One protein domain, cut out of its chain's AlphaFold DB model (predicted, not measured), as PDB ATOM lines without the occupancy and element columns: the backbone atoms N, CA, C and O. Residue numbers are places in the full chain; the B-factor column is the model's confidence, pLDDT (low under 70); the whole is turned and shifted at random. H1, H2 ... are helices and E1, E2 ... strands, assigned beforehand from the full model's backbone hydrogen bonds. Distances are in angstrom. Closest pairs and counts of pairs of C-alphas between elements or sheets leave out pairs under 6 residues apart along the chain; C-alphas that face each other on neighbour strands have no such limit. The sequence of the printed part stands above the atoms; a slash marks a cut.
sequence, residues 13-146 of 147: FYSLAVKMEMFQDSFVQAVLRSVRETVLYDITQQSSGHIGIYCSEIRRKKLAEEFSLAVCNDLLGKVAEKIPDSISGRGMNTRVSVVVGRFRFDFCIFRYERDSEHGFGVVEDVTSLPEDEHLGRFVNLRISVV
ATOM      1  N   PHE A  13      52.775 -12.361 -17.607       73.44
ATOM      2  CA  PHE A  13      51.562 -12.989 -17.073       73.44
ATOM      3  C   PHE A  13      50.681 -13.622 -18.159       73.44
ATOM      4  O   PHE A  13      50.330 -14.795 -18.085       73.44
ATOM      5  N   TYR A  14      50.335 -12.862 -19.202       75.56
ATOM      6  CA  TYR A  14      49.385 -13.357 -20.190       75.56
ATOM      7  C   TYR A  14      49.949 -14.511 -21.028       75.56
ATOM      8  O   TYR A  14      49.263 -15.503 -21.217       75.56
ATOM      9  N   SER A  15      51.166 -14.384 -21.567       76.00
ATOM     10  CA  SER A  15      51.728 -15.449 -22.411       76.00
ATOM     11  C   SER A  15      52.321 -16.560 -21.553       76.00
ATOM     12  O   SER A  15      51.914 -17.706 -21.667       76.00
ATOM     13  N   LEU A  16      53.252 -16.230 -20.660       76.94
ATOM     14  CA  LEU A  16      53.987 -17.209 -19.872       76.94
ATOM     15  C   LEU A  16      53.112 -17.827 -18.781       76.94
ATOM     16  O   LEU A  16      52.994 -19.046 -18.747       76.94
ATOM     17  N   ALA A  17      52.469 -17.020 -17.926       80.62
ATOM     18  CA  ALA A  17      51.731 -17.579 -16.790       80.62
ATOM     19  C   ALA A  17      50.488 -18.351 -17.253       80.62
ATOM     20  O   ALA A  17      50.338 -19.503 -16.874       80.62
ATOM     21  N   VAL A  18      49.657 -17.805 -18.152       84.88
ATOM     22  CA  VAL A  18      48.483 -18.548 -18.666       84.88
ATOM     23  C   VAL A  18      48.896 -19.842 -19.376       84.88
ATOM     24  O   VAL A  18      48.259 -20.868 -19.148       84.88
ATOM     25  N   LYS A  19      49.957 -19.830 -20.204       87.81
ATOM     26  CA  LYS A  19      50.465 -21.065 -20.827       87.81
ATOM     27  C   LYS A  19      50.948 -22.058 -19.774       87.81
ATOM     28  O   LYS A  19      50.579 -23.219 -19.853       87.81
ATOM     29  N   MET A  20      51.746 -21.624 -18.798       86.25
ATOM     30  CA  MET A  20      52.251 -22.497 -17.732       86.25
ATOM     31  C   MET A  20      51.119 -23.098 -16.896       86.25
ATOM     32  O   MET A  20      51.144 -24.294 -16.621       86.25
ATOM     33  N   GLU A  21      50.110 -22.301 -16.537       87.88
ATOM     34  CA  GLU A  21      48.943 -22.779 -15.792       87.88
ATOM     35  C   GLU A  21      48.170 -23.849 -16.567       87.88
ATOM     36  O   GLU A  21      47.727 -24.822 -15.970       87.88
ATOM     37  N   MET A  22      48.070 -23.757 -17.899       89.75
ATOM     38  CA  MET A  22      47.404 -24.787 -18.712       89.75
ATOM     39  C   MET A  22      48.017 -26.184 -18.601       89.75
ATOM     40  O   MET A  22      47.318 -27.157 -18.883       89.75
ATOM     41  N   PHE A  23      49.283 -26.290 -18.192       88.94
ATOM     42  CA  PHE A  23      49.963 -27.565 -17.964       88.94
ATOM     43  C   PHE A  23      49.805 -28.093 -16.530       88.94
ATOM     44  O   PHE A  23      50.278 -29.188 -16.238       88.94
ATOM     45  N   GLN A  24      49.167 -27.343 -15.627       90.75
ATOM     46  CA  GLN A  24      48.956 -27.767 -14.245       90.75
ATOM     47  C   GLN A  24      47.641 -28.538 -14.083       90.75
ATOM     48  O   GLN A  24      46.574 -28.086 -14.505       90.75
ATOM     49  N   ASP A  25      47.691 -29.664 -13.366       93.31
ATOM     50  CA  ASP A  25      46.510 -30.484 -13.065       93.31
ATOM     51  C   ASP A  25      45.424 -29.692 -12.320       93.31
ATOM     52  O   ASP A  25      44.232 -29.855 -12.585       93.31
ATOM     53  N   SER A  26      45.813 -28.795 -11.412       94.19
ATOM     54  CA  SER A  26      44.897 -27.909 -10.680       94.19
ATOM     55  C   SER A  26      44.072 -27.030 -11.620       94.19
ATOM     56  O   SER A  26      42.859 -26.891 -11.435       94.19
ATOM     57  N   PHE A  27      44.703 -26.474 -12.655       94.62
ATOM     58  CA  PHE A  27      44.024 -25.667 -13.661       94.62
ATOM     59  C   PHE A  27      43.119 -26.521 -14.553       94.62
ATOM     60  O   PHE A  27      41.975 -26.141 -14.812       94.62
ATOM     61  N   VAL A  28      43.573 -27.713 -14.961       96.38
ATOM     62  CA  VAL A  28      42.743 -28.689 -15.689       96.38
ATOM     63  C   VAL A  28      41.459 -28.984 -14.904       96.38
ATOM     64  O   VAL A  28      40.356 -28.894 -15.451       96.38
ATOM     65  N   GLN A  29      41.572 -29.259 -13.601       96.50
ATOM     66  CA  GLN A  29      40.412 -29.494 -12.736       96.50
ATOM     67  C   GLN A  29      39.514 -28.257 -12.610       96.50
ATOM     68  O   GLN A  29      38.287 -28.386 -12.614       96.50
ATOM     69  N   ALA A  30      40.089 -27.054 -12.549       96.81
ATOM     70  CA  ALA A  30      39.326 -25.809 -12.541       96.81
ATOM     71  C   ALA A  30      38.510 -25.624 -13.833       96.81
ATOM     72  O   ALA A  30      37.325 -25.282 -13.768       96.81
ATOM     73  N   VAL A  31      39.095 -25.928 -14.998       97.12
ATOM     74  CA  VAL A  31      38.398 -25.913 -16.292       97.12
ATOM     75  C   VAL A  31      37.270 -26.946 -16.324       97.12
ATOM     76  O   VAL A  31      36.146 -26.604 -16.694       97.12
ATOM     77  N   LEU A  32      37.512 -28.183 -15.887       96.88
ATOM     78  CA  LEU A  32      36.479 -29.226 -15.848       96.88
ATOM     79  C   LEU A  32      35.330 -28.868 -14.895       96.88
ATOM     80  O   LEU A  32      34.155 -29.008 -15.246       96.88
ATOM     81  N   ARG A  33      35.645 -28.330 -13.711       96.25
ATOM     82  CA  ARG A  33      34.646 -27.812 -12.765       96.25
ATOM     83  C   ARG A  33      33.826 -26.681 -13.384       96.25
ATOM     84  O   ARG A  33      32.614 -26.620 -13.163       96.25
ATOM     85  N   SER A  34      34.449 -25.852 -14.226       96.19
ATOM     86  CA  SER A  34      33.786 -24.691 -14.826       96.19
ATOM     87  C   SER A  34      32.624 -25.030 -15.776       96.19
ATOM     88  O   SER A  34      31.794 -24.183 -16.116       96.19
ATOM     89  N   VAL A  35      32.511 -26.297 -16.191       94.62
ATOM     90  CA  VAL A  35      31.354 -26.808 -16.941       94.62
ATOM     91  C   VAL A  35      30.072 -26.734 -16.102       94.62
ATOM     92  O   VAL A  35      28.978 -26.572 -16.648       94.62
ATOM     93  N   ARG A  36      30.180 -26.839 -14.772       91.56
ATOM     94  CA  ARG A  36      29.038 -26.820 -13.845       91.56
ATOM     95  C   ARG A  36      28.763 -25.431 -13.284       91.56
ATOM     96  O   ARG A  36      27.597 -25.073 -13.141       91.56
ATOM     97  N   GLU A  37      29.799 -24.643 -13.038       92.31
ATOM     98  CA  GLU A  37      29.720 -23.331 -12.390       92.31
ATOM     99  C   GLU A  37      30.800 -22.379 -12.905       92.31
ATOM    100  O   GLU A  37      31.735 -22.805 -13.564       92.31
ATOM    101  N   THR A  38      30.696 -21.082 -12.635       92.94
ATOM    102  CA  THR A  38      31.827 -20.184 -12.909       92.94
ATOM    103  C   THR A  38      32.931 -20.461 -11.894       92.94
ATOM    104  O   THR A  38      32.650 -20.552 -10.702       92.94
ATOM    105  N   VAL A  39      34.178 -20.554 -12.352       95.75
ATOM    106  CA  VAL A  39      35.334 -20.791 -11.479       95.75
ATOM    107  C   VAL A  39      36.266 -19.590 -11.529       95.75
ATOM    108  O   VAL A  39      36.585 -19.118 -12.614       95.75
ATOM    109  N   LEU A  40      36.707 -19.111 -10.368       94.06
ATOM    110  CA  LEU A  40      37.874 -18.240 -10.248       94.06
ATOM    111  C   LEU A  40      39.067 -19.119  -9.861       94.06
ATOM    112  O   LEU A  40      38.955 -19.921  -8.933       94.06
ATOM    113  N   TYR A  41      40.149 -19.035 -10.626       92.38
ATOM    114  CA  TYR A  41      41.381 -19.779 -10.392       92.38
ATOM    115  C   TYR A  41      42.523 -18.808 -10.103       92.38
ATOM    116  O   TYR A  41      42.823 -17.957 -10.942       92.38
ATOM    117  N   ASP A  42      43.156 -18.965  -8.946       88.50
ATOM    118  CA  ASP A  42      44.242 -18.100  -8.497       88.50
ATOM    119  C   ASP A  42      45.581 -18.619  -9.038       88.50
ATOM    120  O   ASP A  42      45.912 -19.799  -8.907       88.50
ATOM    121  N   ILE A  43      46.373 -17.730  -9.629       81.94
ATOM    122  CA  ILE A  43      47.729 -18.010 -10.096       81.94
ATOM    123  C   ILE A  43      48.698 -17.663  -8.970       81.94
ATOM    124  O   ILE A  43      48.822 -16.505  -8.569       81.94
ATOM    125  N   THR A  44      49.407 -18.674  -8.475       69.50
ATOM    126  CA  THR A  44      50.343 -18.565  -7.345       69.50
ATOM    127  C   THR A  44      51.799 -18.646  -7.819       69.50
ATOM    128  O   THR A  44      52.571 -19.501  -7.396       69.50
ATOM    129  N   GLN A  45      52.175 -17.760  -8.746       66.75
ATOM    130  CA  GLN A  45      53.535 -17.657  -9.301       66.75
ATOM    131  C   GLN A  45      54.213 -16.343  -8.864       66.75
ATOM    132  O   GLN A  45      53.692 -15.624  -8.015       66.75
ATOM    133  N   GLN A  46      55.375 -16.006  -9.446       54.62
ATOM    134  CA  GLN A  46      56.102 -14.747  -9.182       54.62
ATOM    135  C   GLN A  46      55.272 -13.469  -9.422       54.62
ATOM    136  O   GLN A  46      55.638 -12.408  -8.929       54.62
ATOM    137  N   SER A  47      54.160 -13.556 -10.155       60.88
ATOM    138  CA  SER A  47      53.185 -12.474 -10.302       60.88
ATOM    139  C   SER A  47      51.810 -12.980  -9.884       60.88
ATOM    140  O   SER A  47      51.409 -14.074 -10.292       60.88
ATOM    141  N   SER A  48      51.080 -12.182  -9.103       69.62
ATOM    142  CA  SER A  48      49.700 -12.492  -8.742       69.62
ATOM    143  C   SER A  48      48.795 -12.467  -9.975       69.62
ATOM    144  O   SER A  48      49.054 -11.794 -10.977       69.62
ATOM    145  N   GLY A  49      47.695 -13.200  -9.921       80.75
ATOM    146  CA  GLY A  49      46.598 -12.984 -10.846       80.75
ATOM    147  C   GLY A  49      45.588 -14.101 -10.815       80.75
ATOM    148  O   GLY A  49      45.735 -15.085 -10.104       80.75
ATOM    149  N   HIS A  50      44.535 -13.912 -11.592       87.69
ATOM    150  CA  HIS A  50      43.317 -14.687 -11.467       87.69
ATOM    151  C   HIS A  50      42.753 -14.986 -12.845       87.69
ATOM    152  O   HIS A  50      42.720 -14.113 -13.720       87.69
ATOM    153  N   ILE A  51      42.256 -16.203 -13.038       91.75
ATOM    154  CA  ILE A  51      41.568 -16.621 -14.256       91.75
ATOM    155  C   ILE A  51      40.113 -16.938 -13.913       91.75
ATOM    156  O   ILE A  51      39.814 -17.937 -13.264       91.75
ATOM    157  N   GLY A  52      39.193 -16.094 -14.375       94.56
ATOM    158  CA  GLY A  52      37.765 -16.390 -14.377       94.56
ATOM    159  C   GLY A  52      37.426 -17.304 -15.551       94.56
ATOM    160  O   GLY A  52      37.573 -16.899 -16.701       94.56
ATOM    161  N   ILE A  53      36.971 -18.526 -15.290       96.88
ATOM    162  CA  ILE A  53      36.694 -19.550 -16.301       96.88
ATOM    163  C   ILE A  53      35.180 -19.703 -16.490       96.88
ATOM    164  O   ILE A  53      34.437 -19.966 -15.542       96.88
ATOM    165  N   TYR A  54      34.727 -19.569 -17.739       96.19
ATOM    166  CA  TYR A  54      33.315 -19.569 -18.118       96.19
ATOM    167  C   TYR A  54      33.036 -20.591 -19.234       96.19
ATOM    168  O   TYR A  54      33.310 -20.315 -20.403       96.19
ATOM    169  N   CYS A  55      32.406 -21.724 -18.899       95.44
ATOM    170  CA  CYS A  55      31.983 -22.767 -19.858       95.44
ATOM    171  C   CYS A  55      30.453 -22.870 -20.024       95.44
ATOM    172  O   CYS A  55      29.915 -23.932 -20.354       95.44
ATOM    173  N   SER A  56      29.710 -21.784 -19.784       92.69
ATOM    174  CA  SER A  56      28.237 -21.811 -19.791       92.69
ATOM    175  C   SER A  56      27.639 -22.294 -21.118       92.69
ATOM    176  O   SER A  56      26.585 -22.935 -21.125       92.69
ATOM    177  N   GLU A  57      28.319 -22.041 -22.237       94.94
ATOM    178  CA  GLU A  57      27.897 -22.507 -23.554       94.94
ATOM    179  C   GLU A  57      28.059 -24.019 -23.744       94.94
ATOM    180  O   GLU A  57      27.146 -24.654 -24.273       94.94
ATOM    181  N   ILE A  58      29.157 -24.607 -23.259       95.31
ATOM    182  CA  ILE A  58      29.379 -26.062 -23.279       95.31
ATOM    183  C   ILE A  58      28.229 -26.775 -22.562       95.31
ATOM    184  O   ILE A  58      27.638 -27.720 -23.094       95.31
ATOM    185  N   ARG A  59      27.846 -26.257 -21.386       90.75
ATOM    186  CA  ARG A  59      26.699 -26.748 -20.613       90.75
ATOM    187  C   ARG A  59      25.389 -26.605 -21.388       90.75
ATOM    188  O   ARG A  59      24.634 -27.567 -21.495       90.75
ATOM    189  N   ARG A  60      25.124 -25.425 -21.961       93.81
ATOM    190  CA  ARG A  60      23.902 -25.140 -22.736       93.81
ATOM    191  C   ARG A  60      23.753 -26.063 -23.949       93.81
ATOM    192  O   ARG A  60      22.653 -26.533 -24.214       93.81
ATOM    193  N   LYS A  61      24.849 -26.330 -24.663       95.19
ATOM    194  CA  LYS A  61      24.883 -27.220 -25.835       95.19
ATOM    195  C   LYS A  61      24.981 -28.710 -25.463       95.19
ATOM    196  O   LYS A  61      25.019 -29.541 -26.360       95.19
ATOM    197  N   LYS A  62      24.973 -29.056 -24.165       95.12
ATOM    198  CA  LYS A  62      25.066 -30.433 -23.641       95.12
ATOM    199  C   LYS A  62      26.323 -31.186 -24.110       95.12
ATOM    200  O   LYS A  62      26.280 -32.394 -24.302       95.12
ATOM    201  N   LEU A  63      27.449 -30.484 -24.248       96.12
ATOM    202  CA  LEU A  63      28.728 -31.053 -24.703       96.12
ATOM    203  C   LEU A  63      29.707 -31.329 -23.551       96.12
ATOM    204  O   LEU A  63      30.911 -31.385 -23.765       96.12
ATOM    205  N   ALA A  64      29.214 -31.457 -22.316       95.62
ATOM    206  CA  ALA A  64      30.058 -31.595 -21.129       95.62
ATOM    207  C   ALA A  64      31.004 -32.805 -21.206       95.62
ATOM    208  O   ALA A  64      32.180 -32.678 -20.876       95.62
ATOM    209  N   GLU A  65      30.499 -33.956 -21.651       96.31
ATOM    210  CA  GLU A  65      31.281 -35.190 -21.777       96.31
ATOM    211  C   GLU A  65      32.336 -35.081 -22.883       96.31
ATOM    212  O   GLU A  65      33.516 -35.297 -22.619       96.31
ATOM    213  N   GLU A  66      31.936 -34.648 -24.084       97.06
ATOM    214  CA  GLU A  66      32.844 -34.417 -25.218       97.06
ATOM    215  C   GLU A  66      33.960 -33.430 -24.848       97.06
ATOM    216  O   GLU A  66      35.140 -33.690 -25.085       97.06
ATOM    217  N   PHE A  67      33.595 -32.309 -24.221       97.62
ATOM    218  CA  PHE A  67      34.549 -31.302 -23.777       97.62
ATOM    219  C   PHE A  67      35.497 -31.844 -22.704       97.62
ATOM    220  O   PHE A  67      36.703 -31.642 -22.807       97.62
ATOM    221  N   SER A  68      34.979 -32.570 -21.709       97.19
ATOM    222  CA  SER A  68      35.811 -33.150 -20.647       97.19
ATOM    223  C   SER A  68      36.801 -34.164 -21.210       97.19
ATOM    224  O   SER A  68      37.977 -34.131 -20.862       97.19
ATOM    225  N   LEU A  69      36.352 -35.017 -22.134       97.69
ATOM    226  CA  LEU A  69      37.216 -35.968 -22.822       97.69
ATOM    227  C   LEU A  69      38.298 -35.251 -23.637       97.69
ATOM    228  O   LEU A  69      39.451 -35.667 -23.618       97.69
ATOM    229  N   ALA A  70      37.957 -34.162 -24.330       97.62
ATOM    230  CA  ALA A  70      38.937 -33.366 -25.061       97.62
ATOM    231  C   ALA A  70      39.965 -32.718 -24.117       97.62
ATOM    232  O   ALA A  70      41.158 -32.774 -24.401       97.62
ATOM    233  N   VAL A  71      39.529 -32.161 -22.979       96.94
ATOM    234  CA  VAL A  71      40.415 -31.609 -21.939       96.94
ATOM    235  C   VAL A  71      41.376 -32.671 -21.405       96.94
ATOM    236  O   VAL A  71      42.576 -32.415 -21.370       96.94
ATOM    237  N   CYS A  72      40.888 -33.875 -21.096       95.81
ATOM    238  CA  CYS A  72      41.739 -35.001 -20.694       95.81
ATOM    239  C   CYS A  72      42.695 -35.469 -21.809       95.81
ATOM    240  O   CYS A  72      43.738 -36.042 -21.516       95.81
ATOM    241  N   ASN A  73      42.362 -35.208 -23.078       96.00
ATOM    242  CA  ASN A  73      43.166 -35.532 -24.262       96.00
ATOM    243  C   ASN A  73      43.953 -34.318 -24.796       96.00
ATOM    244  O   ASN A  73      44.034 -34.085 -26.013       96.00
ATOM    245  N   ASP A  74      44.534 -33.546 -23.877       95.62
ATOM    246  CA  ASP A  74      45.481 -32.469 -24.178       95.62
ATOM    247  C   ASP A  74      44.886 -31.301 -24.997       95.62
ATOM    248  O   ASP A  74      45.535 -30.672 -25.831       95.62
ATOM    249  N   LEU A  75      43.602 -30.978 -24.798       97.44
ATOM    250  CA  LEU A  75      43.020 -29.781 -25.419       97.44
ATOM    251  C   LEU A  75      43.712 -28.499 -24.932       97.44
ATOM    252  O   LEU A  75      43.943 -27.599 -25.735       97.44
ATOM    253  N   LEU A  76      44.043 -28.414 -23.639       96.56
ATOM    254  CA  LEU A  76      44.640 -27.211 -23.052       96.56
ATOM    255  C   LEU A  76      46.092 -26.998 -23.503       96.56
ATOM    256  O   LEU A  76      46.443 -25.861 -23.809       96.56
ATOM    257  N   GLY A  77      46.892 -28.059 -23.661       94.81
ATOM    258  CA  GLY A  77      48.240 -27.954 -24.235       94.81
ATOM    259  C   GLY A  77      48.208 -27.423 -25.669       94.81
ATOM    260  O   GLY A  77      48.866 -26.431 -25.985       94.81
ATOM    261  N   LYS A  78      47.319 -27.962 -26.514       96.31
ATOM    262  CA  LYS A  78      47.098 -27.461 -27.889       96.31
ATOM    263  C   LYS A  78      46.638 -26.004 -27.937       96.31
ATOM    264  O   LYS A  78      46.897 -25.305 -28.919       96.31
ATOM    265  N   VAL A  79      45.907 -25.546 -26.918       95.25
ATOM    266  CA  VAL A  79      45.527 -24.134 -26.786       95.25
ATOM    267  C   VAL A  79      46.747 -23.293 -26.410       95.25
ATOM    268  O   VAL A  79      46.986 -22.275 -27.061       95.25
ATOM    269  N   ALA A  80      47.541 -23.733 -25.431       92.31
ATOM    270  CA  ALA A  80      48.751 -23.050 -24.981       92.31
ATOM    271  C   ALA A  80      49.752 -22.829 -26.127       92.31
ATOM    272  O   ALA A  80      50.248 -21.717 -26.308       92.31
ATOM    273  N   GLU A  81      49.981 -23.844 -26.965       91.56
ATOM    274  CA  GLU A  81      50.868 -23.768 -28.138       91.56
ATOM    275  C   GLU A  81      50.427 -22.727 -29.178       91.56
ATOM    276  O   GLU A  81      51.244 -22.200 -29.933       91.56
ATOM    277  N   LYS A  82      49.128 -22.412 -29.229       92.19
ATOM    278  CA  LYS A  82      48.547 -21.460 -30.184       92.19
ATOM    279  C   LYS A  82      48.477 -20.030 -29.658       92.19
ATOM    280  O   LYS A  82      48.166 -19.131 -30.441       92.19
ATOM    281  N   ILE A  83      48.744 -19.794 -28.373       87.75
ATOM    282  CA  ILE A  83      48.842 -18.435 -27.830       87.75
ATOM    283  C   ILE A  83      50.161 -17.822 -28.333       87.75
ATOM    284  O   ILE A  83      51.229 -18.364 -28.043       87.75
ATOM    285  N   PRO A  84      50.146 -16.709 -29.088       81.88
ATOM    286  CA  PRO A  84      51.379 -16.146 -29.616       81.88
ATOM    287  C   PRO A  84      52.163 -15.396 -28.537       81.88
ATOM    288  O   PRO A  84      51.598 -14.634 -27.752       81.88
ATOM    289  N   ASP A  85      53.487 -15.558 -28.550       75.75
ATOM    290  CA  ASP A  85      54.375 -14.903 -27.582       75.75
ATOM    291  C   ASP A  85      54.357 -13.377 -27.708       75.75
ATOM    292  O   ASP A  85      54.528 -12.671 -26.724       75.75
ATOM    293  N   SER A  86      54.025 -12.849 -28.890       69.81
ATOM    294  CA  SER A  86      53.911 -11.408 -29.161       69.81
ATOM    295  C   SER A  86      52.782 -10.693 -28.403       69.81
ATOM    296  O   SER A  86      52.597  -9.482 -28.561       69.81
ATOM    297  N   ILE A  87      52.007 -11.418 -27.592       68.69
ATOM    298  CA  ILE A  87      50.955 -10.853 -26.744       68.69
ATOM    299  C   ILE A  87      51.504 -10.378 -25.394       68.69
ATOM    300  O   ILE A  87      50.912  -9.479 -24.788       68.69
ATOM    301  N   SER A  88      52.664 -10.884 -24.954       56.34
ATOM    302  CA  SER A  88      53.379 -10.308 -23.812       56.34
ATOM    303  C   SER A  88      53.779  -8.869 -24.154       56.34
ATOM    304  O   SER A  88      54.640  -8.647 -25.001       56.34
ATOM    305  N   GLY A  89      53.104  -7.883 -23.559       51.78
ATOM    306  CA  GLY A  89      53.322  -6.463 -23.867       51.78
ATOM    307  C   GLY A  89      52.052  -5.665 -24.143       51.78
ATOM    308  O   GLY A  89      52.091  -4.436 -24.136       51.78
ATOM    309  N   ARG A  90      50.911  -6.325 -24.383       54.97
ATOM    310  CA  ARG A  90      49.648  -5.620 -24.634       54.97
ATOM    311  C   ARG A  90      48.888  -5.360 -23.325       54.97
ATOM    312  O   ARG A  90      48.800  -6.226 -22.459       54.97
ATOM    313  N   GLY A  91      48.385  -4.132 -23.180       61.19
ATOM    314  CA  GLY A  91      47.716  -3.629 -21.976       61.19
ATOM    315  C   GLY A  91      46.299  -4.176 -21.752       61.19
ATOM    316  O   GLY A  91      45.943  -5.270 -22.193       61.19
ATOM    317  N   MET A  92      45.467  -3.404 -21.045       61.47
ATOM    318  CA  MET A  92      44.073  -3.772 -20.752       61.47
ATOM    319  C   MET A  92      43.295  -4.001 -22.056       61.47
ATOM    320  O   MET A  92      43.579  -3.347 -23.057       61.47
ATOM    321  N   ASN A  93      42.304  -4.898 -22.055       66.38
ATOM    322  CA  ASN A  93      41.522  -5.288 -23.241       66.38
ATOM    323  C   ASN A  93      42.283  -6.094 -24.303       66.38
ATOM    324  O   ASN A  93      41.776  -6.290 -25.409       66.38
ATOM    325  N   THR A  94      43.467  -6.609 -23.977       74.88
ATOM    326  CA  THR A  94      44.113  -7.628 -24.805       74.88
ATOM    327  C   THR A  94      43.222  -8.857 -24.881       74.88
ATOM    328  O   THR A  94      42.882  -9.440 -23.848       74.88
ATOM    329  N   ARG A  95      42.840  -9.224 -26.106       83.94
ATOM    330  CA  ARG A  95      41.996 -10.379 -26.402       83.94
ATOM    331  C   ARG A  95      42.733 -11.370 -27.273       83.94
ATOM    332  O   ARG A  95      43.377 -10.976 -28.244       83.94
ATOM    333  N   VAL A  96      42.583 -12.642 -26.941       88.38
ATOM    334  CA  VAL A  96      43.180 -13.749 -27.686       88.38
ATOM    335  C   VAL A  96      42.134 -14.817 -27.839       88.38
ATOM    336  O   VAL A  96      41.566 -15.278 -26.854       88.38
ATOM    337  N   SER A  97      41.898 -15.203 -29.081       92.88
ATOM    338  CA  SER A  97      40.944 -16.242 -29.418       92.88
ATOM    339  C   SER A  97      41.709 -17.396 -30.032       92.88
ATOM    340  O   SER A  97      42.343 -17.243 -31.076       92.88
ATOM    341  N   VAL A  98      41.645 -18.552 -29.384       94.75
ATOM    342  CA  VAL A  98      42.249 -19.788 -29.873       94.75
ATOM    343  C   VAL A  98      41.141 -20.780 -30.182       94.75
ATOM    344  O   VAL A  98      40.259 -21.016 -29.360       94.75
ATOM    345  N   VAL A  99      41.184 -21.373 -31.372       96.75
ATOM    346  CA  VAL A  99      40.258 -22.432 -31.779       96.75
ATOM    347  C   VAL A  99      41.028 -23.739 -31.923       96.75
ATOM    348  O   VAL A  99      42.034 -23.799 -32.636       96.75
ATOM    349  N   VAL A 100      40.545 -24.788 -31.256       96.50
ATOM    350  CA  VAL A 100      41.060 -26.157 -31.372       96.50
ATOM    351  C   VAL A 100      39.879 -27.104 -31.555       96.50
ATOM    352  O   VAL A 100      39.010 -27.218 -30.689       96.50
ATOM    353  N   GLY A 101      39.831 -27.771 -32.711       93.88
ATOM    354  CA  GLY A 101      38.650 -28.524 -33.123       93.88
ATOM    355  C   GLY A 101      37.431 -27.604 -33.185       93.88
ATOM    356  O   GLY A 101      37.471 -26.560 -33.831       93.88
ATOM    357  N   ARG A 102      36.365 -27.970 -32.471       95.56
ATOM    358  CA  ARG A 102      35.140 -27.164 -32.376       95.56
ATOM    359  C   ARG A 102      35.092 -26.225 -31.172       95.56
ATOM    360  O   ARG A 102      34.090 -25.539 -30.999       95.56
ATOM    361  N   PHE A 103      36.108 -26.217 -30.313       97.69
ATOM    362  CA  PHE A 103      36.107 -25.401 -29.102       97.69
ATOM    363  C   PHE A 103      36.879 -24.106 -29.335       97.69
ATOM    364  O   PHE A 103      37.970 -24.111 -29.910       97.69
ATOM    365  N   ARG A 104      36.312 -22.993 -28.871       97.50
ATOM    366  CA  ARG A 104      36.938 -21.670 -28.888       97.50
ATOM    367  C   ARG A 104      37.221 -21.214 -27.466       97.50
ATOM    368  O   ARG A 104      36.340 -21.266 -26.615       97.50
ATOM    369  N   PHE A 105      38.438 -20.735 -27.255       96.62
ATOM    370  CA  PHE A 105      38.957 -20.212 -26.003       96.62
ATOM    371  C   PHE A 105      39.252 -18.728 -26.200       96.62
ATOM    372  O   PHE A 105      40.198 -18.369 -26.899       96.62
ATOM    373  N   ASP A 106      38.416 -17.877 -25.615       94.56
ATOM    374  CA  ASP A 106      38.546 -16.427 -25.663       94.56
ATOM    375  C   ASP A 106      39.093 -15.922 -24.329       94.56
ATOM    376  O   ASP A 106      38.393 -15.913 -23.313       94.56
ATOM    377  N   PHE A 107      40.345 -15.480 -24.343       91.19
ATOM    378  CA  PHE A 107      41.014 -14.885 -23.199       91.19
ATOM    379  C   PHE A 107      40.944 -13.365 -23.280       91.19
ATOM    380  O   PHE A 107      41.197 -12.789 -24.340       91.19
ATOM    381  N   CYS A 108      40.658 -12.698 -22.164       88.50
ATOM    382  CA  CYS A 108      40.653 -11.241 -22.086       88.50
ATOM    383  C   CYS A 108      41.194 -10.753 -20.746       88.50
ATOM    384  O   CYS A 108      40.633 -11.097 -19.708       88.50
ATOM    385  N   ILE A 109      42.209  -9.888 -20.764       85.31
ATOM    386  CA  ILE A 109      42.601  -9.121 -19.570       85.31
ATOM    387  C   ILE A 109      41.557  -8.026 -19.366       85.31
ATOM    388  O   ILE A 109      41.328  -7.226 -20.278       85.31
ATOM    389  N   PHE A 110      40.919  -7.989 -18.199       82.12
ATOM    390  CA  PHE A 110      39.816  -7.053 -17.948       82.12
ATOM    391  C   PHE A 110      39.987  -6.194 -16.696       82.12
ATOM    392  O   PHE A 110      39.302  -5.181 -16.589       82.12
ATOM    393  N   ARG A 111      40.879  -6.569 -15.772       82.25
ATOM    394  CA  ARG A 111      41.252  -5.759 -14.603       82.25
ATOM    395  C   ARG A 111      42.702  -6.002 -14.215       82.25
ATOM    396  O   ARG A 111      43.266  -7.057 -14.519       82.25
ATOM    397  N   TYR A 112      43.247  -5.029 -13.504       81.50
ATOM    398  CA  TYR A 112      44.523  -5.111 -12.814       81.50
ATOM    399  C   TYR A 112      44.300  -5.069 -11.302       81.50
ATOM    400  O   TYR A 112      43.317  -4.492 -10.828       81.50
ATOM    401  N   GLU A 113      45.216  -5.687 -10.571       79.94
ATOM    402  CA  GLU A 113      45.275  -5.696  -9.112       79.94
ATOM    403  C   GLU A 113      46.669  -5.250  -8.686       79.94
ATOM    404  O   GLU A 113      47.646  -5.616  -9.338       79.94
ATOM    405  N   ARG A 114      46.764  -4.474  -7.612       78.81
ATOM    406  CA  ARG A 114      48.045  -4.157  -6.980       78.81
ATOM    407  C   ARG A 114      48.643  -5.422  -6.352       78.81
ATOM    408  O   ARG A 114      47.916  -6.373  -6.056       78.81
ATOM    409  N   ASP A 115      49.951  -5.458  -6.137       72.69
ATOM    410  CA  ASP A 115      50.591  -6.568  -5.425       72.69
ATOM    411  C   ASP A 115      50.222  -6.612  -3.923       72.69
ATOM    412  O   ASP A 115      49.431  -5.817  -3.395       72.69
ATOM    413  N   SER A 116      50.806  -7.586  -3.221       70.38
ATOM    414  CA  SER A 116      50.620  -7.781  -1.784       70.38
ATOM    415  C   SER A 116      51.170  -6.641  -0.928       70.38
ATOM    416  O   SER A 116      50.597  -6.357   0.122       70.38
ATOM    417  N   GLU A 117      52.263  -5.994  -1.346       71.31
ATOM    418  CA  GLU A 117      52.868  -4.870  -0.613       71.31
ATOM    419  C   GLU A 117      51.957  -3.637  -0.662       71.31
ATOM    420  O   GLU A 117      51.918  -2.825   0.264       71.31
ATOM    421  N   HIS A 118      51.138  -3.566  -1.707       70.25
ATOM    422  CA  HIS A 118      50.202  -2.493  -1.992       70.25
ATOM    423  C   HIS A 118      48.728  -2.854  -1.710       70.25
ATOM    424  O   HIS A 118      47.818  -2.092  -2.062       70.25
ATOM    425  N   GLY A 119      48.480  -3.983  -1.035       70.69
ATOM    426  CA  GLY A 119      47.186  -4.341  -0.444       70.69
ATOM    427  C   GLY A 119      46.126  -4.886  -1.406       70.69
ATOM    428  O   GLY A 119      44.943  -4.797  -1.080       70.69
ATOM    429  N   PHE A 120      46.515  -5.432  -2.565       73.88
ATOM    430  CA  PHE A 120      45.595  -6.058  -3.534       73.88
ATOM    431  C   PHE A 120      44.447  -5.148  -4.016       73.88
ATOM    432  O   PHE A 120      43.333  -5.589  -4.303       73.88
ATOM    433  N   GLY A 121      44.687  -3.836  -4.089       78.00
ATOM    434  CA  GLY A 121      43.693  -2.885  -4.588       78.00
ATOM    435  C   GLY A 121      43.369  -3.108  -6.069       78.00
ATOM    436  O   GLY A 121      44.242  -3.453  -6.860       78.00
ATOM    437  N   VAL A 122      42.124  -2.868  -6.485       79.00
ATOM    438  CA  VAL A 122      41.790  -2.840  -7.918       79.00
ATOM    439  C   VAL A 122      42.404  -1.592  -8.547       79.00
ATOM    440  O   VAL A 122      42.243  -0.487  -8.033       79.00
ATOM    441  N   VAL A 123      43.080  -1.765  -9.679       76.94
ATOM    442  CA  VAL A 123      43.691  -0.662 -10.428       76.94
ATOM    443  C   VAL A 123      42.761  -0.243 -11.562       76.94
ATOM    444  O   VAL A 123      42.552  -0.986 -12.523       76.94
ATOM    445  N   GLU A 124      42.213   0.968 -11.449       73.44
ATOM    446  CA  GLU A 124      41.377   1.587 -12.486       73.44
ATOM    447  C   GLU A 124      42.215   2.320 -13.541       73.44
ATOM    448  O   GLU A 124      41.896   2.269 -14.730       73.44
ATOM    449  N   ASP A 125      43.314   2.951 -13.114       72.06
ATOM    450  CA  ASP A 125      44.222   3.699 -13.976       72.06
ATOM    451  C   ASP A 125      45.686   3.328 -13.711       72.06
ATOM    452  O   ASP A 125      46.338   3.825 -12.791       72.06
ATOM    453  N   VAL A 126      46.218   2.477 -14.587       70.00
ATOM    454  CA  VAL A 126      47.626   2.059 -14.582       70.00
ATOM    455  C   VAL A 126      48.608   3.212 -14.804       70.00
ATOM    456  O   VAL A 126      49.783   3.059 -14.492       70.00
ATOM    457  N   THR A 127      48.167   4.358 -15.336       69.00
ATOM    458  CA  THR A 127      49.039   5.518 -15.595       69.00
ATOM    459  C   THR A 127      49.377   6.319 -14.336       69.00
ATOM    460  O   THR A 127      50.279   7.152 -14.349       69.00
ATOM    461  N   SER A 128      48.670   6.053 -13.241       68.38
ATOM    462  CA  SER A 128      48.847   6.741 -11.963       68.38
ATOM    463  C   SER A 128      49.765   6.001 -10.983       68.38
ATOM    464  O   SER A 128      50.022   6.501  -9.889       68.38
ATOM    465  N   LEU A 129      50.240   4.811 -11.363       68.81
ATOM    466  CA  LEU A 129      50.965   3.919 -10.468       68.81
ATOM    467  C   LEU A 129      52.476   4.209 -10.419       68.81
ATOM    468  O   LEU A 129      53.043   4.651 -11.424       68.81
ATOM    469  N   PRO A 130      53.132   3.931  -9.276       68.62
ATOM    470  CA  PRO A 130      54.587   3.926  -9.157       68.62
ATOM    471  C   PRO A 130      55.256   2.987 -10.172       68.62
ATOM    472  O   PRO A 130      54.695   1.960 -10.555       68.62
ATOM    473  N   GLU A 131      56.470   3.333 -10.613       66.19
ATOM    474  CA  GLU A 131      57.215   2.543 -11.612       66.19
ATOM    475  C   GLU A 131      57.692   1.178 -11.083       66.19
ATOM    476  O   GLU A 131      58.007   0.294 -11.877       66.19
ATOM    477  N   ASP A 132      57.741   1.007  -9.764       68.44
ATOM    478  CA  ASP A 132      58.192  -0.186  -9.044       68.44
ATOM    479  C   ASP A 132      57.054  -1.127  -8.622       68.44
ATOM    480  O   ASP A 132      57.308  -2.168  -8.021       68.44
ATOM    481  N   GLU A 133      55.800  -0.806  -8.953       69.88
ATOM    482  CA  GLU A 133      54.661  -1.628  -8.553       69.88
ATOM    483  C   GLU A 133      54.447  -2.845  -9.473       69.88
ATOM    484  O   GLU A 133      54.353  -2.736 -10.707       69.88
ATOM    485  N   HIS A 134      54.291  -4.024  -8.866       71.62
ATOM    486  CA  HIS A 134      53.953  -5.245  -9.586       71.62
ATOM    487  C   HIS A 134      52.439  -5.410  -9.689       71.62
ATOM    488  O   HIS A 134      51.712  -5.357  -8.701       71.62
ATOM    489  N   LEU A 135      51.944  -5.632 -10.910       75.50
ATOM    490  CA  LEU A 135      50.508  -5.738 -11.145       75.50
ATOM    491  C   LEU A 135      50.064  -7.165 -11.397       75.50
ATOM    492  O   LEU A 135      50.425  -7.794 -12.402       75.50
ATOM    493  N   GLY A 136      49.161  -7.605 -10.530       77.88
ATOM    494  CA  GLY A 136      48.320  -8.748 -10.781       77.88
ATOM    495  C   GLY A 136      47.329  -8.485 -11.906       77.88
ATOM    496  O   GLY A 136      46.980  -7.345 -12.236       77.88
ATOM    497  N   ARG A 137      46.871  -9.560 -12.544       81.75
ATOM    498  CA  ARG A 137      45.918  -9.477 -13.654       81.75
ATOM    499  C   ARG A 137      44.745 -10.400 -13.454       81.75
ATOM    500  O   ARG A 137      44.911 -11.570 -13.136       81.75
ATOM    501  N   PHE A 138      43.569  -9.887 -13.787       85.75
ATOM    502  CA  PHE A 138      42.385 -10.701 -13.972       85.75
ATOM    503  C   PHE A 138      42.183 -10.988 -15.458       85.75
ATOM    504  O   PHE A 138      42.009 -10.076 -16.278       85.75
ATOM    505  N   VAL A 139      42.178 -12.273 -15.795       88.31
ATOM    506  CA  VAL A 139      41.890 -12.785 -17.132       88.31
ATOM    507  C   VAL A 139      40.554 -13.504 -17.111       88.31
ATOM    508  O   VAL A 139      40.314 -14.381 -16.293       88.31
ATOM    509  N   ASN A 140      39.673 -13.163 -18.042       92.44
ATOM    510  CA  ASN A 140      38.501 -13.971 -18.331       92.44
ATOM    511  C   ASN A 140      38.860 -14.972 -19.418       92.44
ATOM    512  O   ASN A 140      39.293 -14.563 -20.492       92.44
ATOM    513  N   LEU A 141      38.627 -16.249 -19.152       94.75
ATOM    514  CA  LEU A 141      38.633 -17.336 -20.113       94.75
ATOM    515  C   LEU A 141      37.191 -17.757 -20.394       94.75
ATOM    516  O   LEU A 141      36.551 -18.428 -19.584       94.75
ATOM    517  N   ARG A 142      36.669 -17.385 -21.563       96.56
ATOM    518  CA  ARG A 142      35.385 -17.889 -22.056       96.56
ATOM    519  C   ARG A 142      35.616 -19.048 -23.013       96.56
ATOM    520  O   ARG A 142      36.355 -18.913 -23.982       96.56
ATOM    521  N   ILE A 143      34.934 -20.158 -22.761       97.25
ATOM    522  CA  ILE A 143      35.020 -21.365 -23.577       97.25
ATOM    523  C   ILE A 143      33.665 -21.600 -24.247       97.25
ATOM    524  O   ILE A 143      32.626 -21.704 -23.590       97.25
ATOM    525  N   SER A 144      33.693 -21.633 -25.575       96.88
ATOM    526  CA  SER A 144      32.530 -21.671 -26.464       96.88
ATOM    527  C   SER A 144      32.704 -22.714 -27.570       96.88
ATOM    528  O   SER A 144      33.732 -23.390 -27.653       96.88
ATOM    529  N   VAL A 145      31.679 -22.872 -28.409       96.38
ATOM    530  CA  VAL A 145      31.676 -23.814 -29.539       96.38
ATOM    531  C   VAL A 145      31.606 -23.027 -30.840       96.38
ATOM    532  O   VAL A 145      30.807 -22.100 -30.949       96.38
ATOM    533  N   VAL A 146      32.420 -23.403 -31.823       93.50
ATOM    534  CA  VAL A 146      32.348 -22.873 -33.190       93.50
ATOM    535  C   VAL A 146      31.399 -23.748 -34.006       93.50
ATOM    536  O   VAL A 146      31.486 -24.976 -33.931       93.50
TER     537      VAL A 146
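AT A GLANCE: This is residues 13 to 146 of the 147 residues of an uncharacterized protein of Candidatus Campbellbacteria bacterium RIFOXYC2_FULL_35_25 (UniProt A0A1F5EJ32). A twisted sheet of five strands has helices H1, H2 and H5 over one face, with the small helices H3 and H4 at one end of the long axis. At the other end, the link of residues 115 to 134 between E4 and E5 folds back on itself. The printed part has 134 residues, in the order H1 H2 E1 E2 H3 H4 H5 E3 E4 E5; the class is mixed, helices and strands. The mixed sheet runs E1 E2 E5 E4 E3, with E2 and E5 parallel and its other neighbours antiparallel. The whole is compact, with a radius of gyration of the C-alphas of 15.2 A, yet elongated, spanning 47 by 28 by 23 A.

IN THESE COORDINATES: H1, residues 13 to 22, begins at C-alpha 13 (51.562, -12.989, -17.073) and is 12.6 A long. H2 is residues 25 to 33, 12.2 A. Strands E1, residues 39 to 44, and E2, residues 48 to 54, follow. Then come H3, residues 56 to 60, H4, residues 64 to 72, 12.2 A, and H5, residues 75 to 82, 11.1 A. E3 is residues 95 to 100, 16.6 A. E4, residues 103 to 114, is 32.9 A long. E5, residues 135 to 145, is 31.9 A long and ends at C-alpha 145 (31.676, -23.814, -29.539).

HOW THE PARTS SIT: E1 and E2 form an antiparallel hairpin, with N 41 and O 51 at 2.9 A. E2 and E5 are parallel, with N 52 and O 139 at 2.8 A. E3, E4 and E5 form a meander, each strand the antiparallel neighbour of the one before, with N 98 and O 105 at 2.9 A and N 140 and O 108 at 2.8 A. H1, H2 and H5 lie on the same face, making two layers, helices on one face of a sheet. H2 lies over E1 and E2 at a height over the sheet of 9.3 A. H5 lies over E3 at a height of 7.9 A. H1 and H5 touch, Lys 19 and Ala 80 having the closest C-alphas, 4.9 A, at a shallow tilt of 29 degrees, opposite ways. H2 and H4 only just touch, with 3 pairs of C-alphas within 8 A, the closest Leu 32 and Ser 68, 6.2 A. H3 only grazes the sheet with residues 56 to 59; H4 only grazes it with residues 67 to 70, only just on it with 5 pairs of C-alphas within 10 A. Each O i to N i+4 pair is within hydrogen-bond range in H2, H3 and H4, against 5 of 6 in H1 and 3 of 4 in H5.

THE WHOLE: The C-alphas farthest apart, Lys 62 and Glu 131, are 47.6 A apart. The printed part has no cut. The links H5 to E3 and E4 to E5 are long; residues 112 to 113 of E4 pair antiparallel with residues 122 to 123. Mean pLDDT of the printed part is 85.3, with residues 44 to 48, 86 to 93 and 127 to 133 under 70.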